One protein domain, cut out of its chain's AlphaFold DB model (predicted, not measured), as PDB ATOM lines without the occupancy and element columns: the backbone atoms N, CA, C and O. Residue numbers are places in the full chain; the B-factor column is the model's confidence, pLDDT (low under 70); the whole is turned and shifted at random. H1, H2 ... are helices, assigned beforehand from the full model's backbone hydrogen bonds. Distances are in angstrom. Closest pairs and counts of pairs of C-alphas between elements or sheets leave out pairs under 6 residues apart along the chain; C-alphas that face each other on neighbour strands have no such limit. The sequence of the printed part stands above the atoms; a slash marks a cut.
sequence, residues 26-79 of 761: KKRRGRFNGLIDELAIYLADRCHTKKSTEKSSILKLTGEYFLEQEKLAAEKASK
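Overview. This is residues 26 to 79 of the 761 residues of an uncharacterized protein of Pocillopora damicornis (UniProt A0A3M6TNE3). Two long helices, H2 and H1, meet as a slanted, staggered pair: the first turns of H2 pack on H1 around Ala 40, and a short link, residues 48 to 54, folds back along H1 so that both helices run the same way. The free beginning of H1 sticks out at one end and the free end of H2 at the other, and these two arms make the length. The printed part has 54 residues, with two named helices in the order H1, H2 and no named strand: all helix. It is loose, with a radius of gyration of the C-alphas of 13.7 A, and spans 48 by 23 by 15 A.

Arrangement. Start with H2, residues 55 to 78, the longest helix; it touches H1, residues 26 to 47, with residues 55 to 65 alone. Look at the C-alphas of Ala 40 and Ile 58, the closest of the two helices, 5.8 A apart. The lines of H1 and H2 stand at a steep tilt of 48 degrees, and the helices run the same way. In both H1 and H2, every O i to N i+4 pair is within hydrogen-bond range.

Along the chain. Find C-alpha 55 at (154.214, 177.899, 69.608); from there H2 runs 34.5 A to C-alpha 78 at (143.427, 159.950, 42.170). Then go to C-alpha 26 at (160.553, 172.063, 83.952), where H1 begins; it runs 30.7 A to C-alpha 47.

Size, cuts and confidence. The two C-alphas farthest apart are those of Lys 26 and Lys 79, 48.8 A. Residues 26 to 32 and 66 to 79 stand free; without them the body spans 21 by 15 by 12 A. The printed part has no cut, and the link from H1 to H2 is short. Mean pLDDT of the printed part is 80.5; look for values under 70 at residues 45 to 50, 73 to 74 and 76 to 79.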
ATOM      1  N   LYS A  26     159.650 171.100  84.615       94.69
ATOM      2  CA  LYS A  26     160.553 172.063  83.952       94.69
ATOM      3  C   LYS A  26     161.419 171.391  82.876       94.69
ATOM      4  O   LYS A  26     161.524 171.932  81.776       94.69
ATOM      5  N   LYS A  27     161.987 170.206  83.144       94.00
ATOM      6  CA  LYS A  27     162.722 169.400  82.145       94.00
ATOM      7  C   LYS A  27     161.818 169.016  80.968       94.00
ATOM      8  O   LYS A  27     162.230 169.142  79.815       94.00
ATOM      9  N   ARG A  28     160.574 168.607  81.241       95.56
ATOM     10  CA  ARG A  28     159.584 168.227  80.219       95.56
ATOM     11  C   ARG A  28     159.201 169.408  79.318       95.56
ATOM     12  O   ARG A  28     159.204 169.263  78.099       95.56
ATOM     13  N   ARG A  29     158.978 170.593  79.900       94.38
ATOM     14  CA  ARG A  29     158.761 171.855  79.163       94.38
ATOM     15  C   ARG A  29     159.988 172.288  78.363       94.38
ATOM     16  O   ARG A  29     159.830 172.759  77.245       94.38
ATOM     17  N   GLY A  30     161.195 172.102  78.901       94.19
ATOM     18  CA  GLY A  30     162.447 172.363  78.184       94.19
ATOM     19  C   GLY A  30     162.568 171.524  76.909       94.19
ATOM     20  O   GLY A  30     162.769 172.082  75.835       94.19
ATOM     21  N   ARG A  31     162.340 170.205  77.010       93.81
ATOM     22  CA  ARG A  31     162.309 169.297  75.848       93.81
ATOM     23  C   ARG A  31     161.225 169.676  74.836       93.81
ATOM     24  O   ARG A  31     161.509 169.734  73.648       93.81
ATOM     25  N   PHE A  32     160.008 169.968  75.301       94.94
ATOM     26  CA  PHE A  32     158.917 170.403  74.425       94.94
ATOM     27  C   PHE A  32     159.265 171.687  73.660       94.94
ATOM     28  O   PHE A  32     159.012 171.767  72.466       94.94
ATOM     29  N   ASN A  33     159.880 172.674  74.321       92.94
ATOM     30  CA  ASN A  33     160.304 173.903  73.654       92.94
ATOM     31  C   ASN A  33     161.360 173.622  72.576       92.94
ATOM     32  O   ASN A  33     161.182 174.094  71.463       92.94
ATOM     33  N   GLY A  34     162.377 172.801  72.871       91.81
ATOM     34  CA  GLY A  34     163.392 172.409  71.883       91.81
ATOM     35  C   GLY A  34     162.787 171.762  70.632       91.81
ATOM     36  O   GLY A  34     163.081 172.191  69.522       91.81
ATOM     37  N   LEU A  35     161.850 170.823  70.806       93.38
ATOM     38  CA  LEU A  35     161.131 170.198  69.686       93.38
ATOM     39  C   LEU A  35     160.297 171.205  68.875       93.38
ATOM     40  O   LEU A  35     160.223 171.099  67.654       93.38
ATOM     41  N   ILE A  36     159.675 172.191  69.530       92.12
ATOM     42  CA  ILE A  36     158.934 173.264  68.847       92.12
ATOM     43  C   ILE A  36     159.889 174.208  68.095       92.12
ATOM     44  O   ILE A  36     159.560 174.651  66.996       92.12
ATOM     45  N   ASP A  37     161.071 174.488  68.645       85.62
ATOM     46  CA  ASP A  37     162.095 175.321  68.009       85.62
ATOM     47  C   ASP A  37     162.745 174.643  66.793       85.62
ATOM     48  O   ASP A  37     163.029 175.336  65.813       85.62
ATOM     49  N   GLU A  38     162.938 173.319  66.832       88.31
ATOM     50  CA  GLU A  38     163.337 172.483  65.689       88.31
ATOM     51  C   GLU A  38     162.236 172.451  64.618       88.31
ATOM     52  O   GLU A  38     162.488 172.752  63.452       88.31
ATOM     53  N   LEU A  39     160.988 172.174  65.011       88.81
ATOM     54  CA  LEU A  39     159.827 172.157  64.113       88.81
ATOM     55  C   LEU A  39     159.625 173.504  63.398       88.81
ATOM     56  O   LEU A  39     159.333 173.542  62.206       88.81
ATOM     57  N   ALA A  40     159.849 174.617  64.099       85.00
ATOM     58  CA  ALA A  40     159.801 175.957  63.521       85.00
ATOM     59  C   ALA A  40     160.899 176.215  62.474       85.00
ATOM     60  O   ALA A  40     160.679 177.013  61.564       85.00
ATOM     61  N   ILE A  41     162.063 175.562  62.582       82.38
ATOM     62  CA  ILE A  41     163.119 175.621  61.557       82.38
ATOM     63  C   ILE A  41     162.677 174.830  60.321       82.38
ATOM     64  O   ILE A  41     162.709 175.376  59.221       82.38
ATOM     65  N   TYR A  42     162.175 173.602  60.497       81.56
ATOM     66  CA  TYR A  42     161.673 172.786  59.382       81.56
ATOM     67  C   TYR A  42     160.507 173.443  58.624       81.56
ATOM     68  O   TYR A  42     160.444 173.347  57.402       81.56
ATOM     69  N   LEU A  43     159.597 174.142  59.308       80.00
ATOM     70  CA  LEU A  43     158.494 174.858  58.649       80.00
ATOM     71  C   LEU A  43     158.940 176.160  57.975       80.00
ATOM     72  O   LEU A  43     158.385 176.524  56.940       80.00
ATOM     73  N   ALA A  44     159.935 176.860  58.525       72.56
ATOM     74  CA  ALA A  44     160.518 178.025  57.862       72.56
ATOM     75  C   ALA A  44     161.181 177.624  56.531       72.56
ATOM     76  O   ALA A  44     160.929 178.258  55.507       72.56
ATOM     77  N   ASP A  45     161.941 176.523  56.549       62.78
ATOM     78  CA  ASP A  45     162.552 175.880  55.379       62.78
ATOM     79  C   ASP A  45     161.490 175.461  54.344       62.78
ATOM     80  O   ASP A  45     161.486 175.948  53.211       62.78
ATOM     81  N   ARG A  46     160.522 174.627  54.751       65.44
ATOM     82  CA  ARG A  46     159.553 173.988  53.839       65.44
ATOM     83  C   ARG A  46     158.423 174.883  53.350       65.44
ATOM     84  O   ARG A  46     158.006 174.730  52.207       65.44
ATOM     85  N   CYS A  47     157.934 175.799  54.182       62.81
ATOM     86  CA  CYS A  47     156.844 176.711  53.818       62.81
ATOM     87  C   CYS A  47     157.359 178.084  53.349       62.81
ATOM     88  O   CYS A  47     156.554 178.968  53.066       62.81
ATOM     89  N   HIS A  48     158.683 178.286  53.301       58.72
ATOM     90  CA  HIS A  48     159.338 179.542  52.912       58.72
ATOM     91  C   HIS A  48     158.837 180.765  53.710       58.72
ATOM     92  O   HIS A  48     158.664 181.867  53.182       58.72
ATOM     93  N   THR A  49     158.597 180.569  55.010       65.31
ATOM     94  CA  THR A  49     158.122 181.612  55.935       65.31
ATOM     95  C   THR A  49     159.226 182.037  56.901       65.31
ATOM     96  O   THR A  49     160.157 181.285  57.185       65.31
ATOM     97  N   LYS A  50     159.136 183.254  57.456       66.44
ATOM     98  CA  LYS A  50     160.009 183.648  58.577       66.44
ATOM     99  C   LYS A  50     159.762 182.702  59.754       66.44
ATOM    100  O   LYS A  50     158.601 182.450  60.072       66.44
ATOM    101  N   LYS A  51     160.828 182.247  60.432       71.94
ATOM    102  CA  LYS A  51     160.724 181.393  61.631       71.94
ATOM    103  C   LYS A  51     159.738 182.014  62.623       71.94
ATOM    104  O   LYS A  51     160.027 183.044  63.232       71.94
ATOM    105  N   SER A  52     158.572 181.386  62.768       72.62
ATOM    106  CA  SER A  52     157.576 181.815  63.744       72.62
ATOM    107  C   SER A  52     158.129 181.591  65.150       72.62
ATOM    108  O   SER A  52     158.738 180.561  65.427       72.62
ATOM    109  N   THR A  53     157.937 182.566  66.035       74.06
ATOM    110  CA  THR A  53     158.345 182.503  67.447       74.06
ATOM    111  C   THR A  53     157.208 182.031  68.361       74.06
ATOM    112  O   THR A  53     157.421 181.751  69.542       74.06
ATOM    113  N   GLU A  54     155.989 181.917  67.829       87.62
ATOM    114  CA  GLU A  54     154.788 181.568  68.581       87.62
ATOM    115  C   GLU A  54     154.448 180.082  68.444       87.62
ATOM    116  O   GLU A  54     154.093 179.595  67.372       87.62
ATOM    117  N   LYS A  55     154.456 179.357  69.565       87.56
ATOM    118  CA  LYS A  55     154.214 177.899  69.608       87.56
ATOM    119  C   LYS A  55     152.867 177.487  69.013       87.56
ATOM    120  O   LYS A  55     152.778 176.464  68.342       87.56
ATOM    121  N   SER A  56     151.825 178.286  69.237       88.81
ATOM    122  CA  SER A  56     150.496 178.091  68.647       88.81
ATOM    123  C   SER A  56     150.507 178.208  67.127       88.81
ATOM    124  O   SER A  56     149.804 177.465  66.451       88.81
ATOM    125  N   SER A  57     151.298 179.135  66.597       86.31
ATOM    126  CA  SER A  57     151.351 179.464  65.175       86.31
ATOM    127  C   SER A  57     152.226 178.450  64.426       86.31
ATOM    128  O   SER A  57     151.816 177.959  63.380       86.31
ATOM    129  N   ILE A  58     153.334 178.005  65.036       88.44
ATOM    130  CA  ILE A  58     154.135 176.847  64.592       88.44
ATOM    131  C   ILE A  58     153.254 175.591  64.470       88.44
ATOM    132  O   ILE A  58     153.233 174.949  63.422       88.44
ATOM    133  N   LEU A  59     152.483 175.249  65.510       91.00
ATOM    134  CA  LEU A  59     151.633 174.049  65.506       91.00
ATOM    135  C   LEU A  59     150.472 174.129  64.499       91.00
ATOM    136  O   LEU A  59     150.135 173.113  63.896       91.00
ATOM    137  N   LYS A  60     149.890 175.315  64.274       87.88
ATOM    138  CA  LYS A  60     148.886 175.528  63.214       87.88
ATOM    139  C   LYS A  60     149.479 175.303  61.823       87.88
ATOM    140  O   LYS A  60     148.966 174.461  61.094       87.88
ATOM    141  N   LEU A  61     150.606 175.954  61.519       84.31
ATOM    142  CA  LEU A  61     151.344 175.766  60.264       84.31
ATOM    143  C   LEU A  61     151.769 174.303  60.057       84.31
ATOM    144  O   LEU A  61     151.748 173.812  58.935       84.31
ATOM    145  N   THR A  62     152.096 173.582  61.135       88.75
ATOM    146  CA  THR A  62     152.373 172.134  61.086       88.75
ATOM    147  C   THR A  62     151.150 171.340  60.621       88.75
ATOM    148  O   THR A  62     151.266 170.461  59.770       88.75
ATOM    149  N   GLY A  63     149.975 171.633  61.188       86.12
ATOM    150  CA  GLY A  63     148.722 170.974  60.822       86.12
ATOM    151  C   GLY A  63     148.302 171.283  59.385       86.12
ATOM    152  O   GLY A  63     147.959 170.370  58.642       86.12
ATOM    153  N   GLU A  64     148.398 172.550  58.979       83.81
ATOM    154  CA  GLU A  64     148.140 173.003  57.607       83.81
ATOM    155  C   GLU A  64     149.084 172.321  56.604       83.81
ATOM    156  O   GLU A  64     148.613 171.765  55.613       83.81
ATOM    157  N   TYR A  65     150.386 172.250  56.907       84.31
ATOM    158  CA  TYR A  65     151.373 171.539  56.089       84.31
ATOM    159  C   TYR A  65     151.037 170.049  55.927       84.31
ATOM    160  O   TYR A  65     151.059 169.533  54.811       84.31
ATOM    161  N   PHE A  66     150.690 169.338  57.007       85.12
ATOM    162  CA  PHE A  66     150.326 167.919  56.896       85.12
ATOM    163  C   PHE A  66     149.028 167.699  56.108       85.12
ATOM    164  O   PHE A  66     148.970 166.763  55.312       85.12
ATOM    165  N   LEU A  67     148.027 168.571  56.265       84.06
ATOM    166  CA  LEU A  67     146.792 168.534  55.473       84.06
ATOM    167  C   LEU A  67     147.058 168.803  53.984       84.06
ATOM    168  O   LEU A  67     146.474 168.143  53.125       84.06
ATOM    169  N   GLU A  68     147.964 169.727  53.658       81.62
ATOM    170  CA  GLU A  68     148.392 169.976  52.281       81.62
ATOM    171  C   GLU A  68     149.145 168.772  51.695       81.62
ATOM    172  O   GLU A  68     148.843 168.350  50.578       81.62
ATOM    173  N   GLN A  69     150.062 168.154  52.449       77.88
ATOM    174  CA  GLN A  69     150.749 166.932  52.014       77.88
ATOM    175  C   GLN A  69     149.779 165.760  51.802       77.88
ATOM    176  O   GLN A  69     149.909 165.037  50.813       77.88
ATOM    177  N   GLU A  70     148.785 165.582  52.677       78.38
ATOM    178  CA  GLU A  70     147.742 164.561  52.520       78.38
ATOM    179  C   GLU A  70     146.876 164.833  51.281       78.38
ATOM    180  O   GLU A  70     146.640 163.923  50.483       78.38
ATOM    181  N   LYS A  71     146.483 166.091  51.047       77.88
ATOM    182  CA  LYS A  71     145.745 166.496  49.844       77.88
ATOM    183  C   LYS A  71     146.559 166.259  48.568       77.88
ATOM    184  O   LYS A  71     146.048 165.662  47.625       77.88
ATOM    185  N   LEU A  72     147.835 166.649  48.546       72.69
ATOM    186  CA  LEU A  72     148.744 166.400  47.422       72.69
ATOM    187  C   LEU A  72     148.980 164.900  47.190       72.69
ATOM    188  O   LEU A  72     149.135 164.478  46.045       72.69
ATOM    189  N   ALA A  73     149.003 164.081  48.245       66.12
ATOM    190  CA  ALA A  73     149.068 162.626  48.125       66.12
ATOM    191  C   ALA A  73     147.764 162.043  47.552       66.12
ATOM    192  O   ALA A  73     147.819 161.191  46.666       66.12
ATOM    193  N   ALA A  74     146.601 162.539  47.984       69.88
ATOM    194  CA  ALA A  74     145.297 162.140  47.460       69.88
ATOM    195  C   ALA A  74     145.102 162.550  45.986       69.88
ATOM    196  O   ALA A  74     144.606 161.752  45.195       69.88
ATOM    197  N   GLU A  75     145.548 163.746  45.588       70.19
ATOM    198  CA  GLU A  75     145.534 164.219  44.193       70.19
ATOM    199  C   GLU A  75     146.510 163.451  43.282       70.19
ATOM    200  O   GLU A  75     146.268 163.320  42.081       70.19
ATOM    201  N   LYS A  76     147.615 162.921  43.827       63.44
ATOM    202  CA  LYS A  76     148.516 162.009  43.098       63.44
ATOM    203  C   LYS A  76     147.885 160.623  42.940       63.44
ATOM    204  O   LYS A  76     147.857 160.098  41.830       63.44
ATOM    205  N   ALA A  77     147.304 160.088  44.016       59.06
ATOM    206  CA  ALA A  77     146.631 158.793  44.016       59.06
ATOM    207  C   ALA A  77     145.381 158.764  43.114       59.06
ATOM    208  O   ALA A  77     145.138 157.764  42.439       59.06
ATOM    209  N   SER A  78     144.605 159.854  43.046       60.38
ATOM    210  CA  SER A  78     143.427 159.950  42.170       60.38
ATOM    211  C   SER A  78     143.783 160.003  40.681       60.38
ATOM    212  O   SER A  78     142.990 159.567  39.851       60.38
ATOM    213  N   LYS A  79     145.001 160.441  40.336       60.00
ATOM    214  CA  LYS A  79     145.573 160.369  38.979       60.00
ATOM    215  C   LYS A  79     146.152 158.985  38.636       60.00
ATOM    216  O   LYS A  79     146.909 158.859  37.680       60.00
TER     217      LYS A  79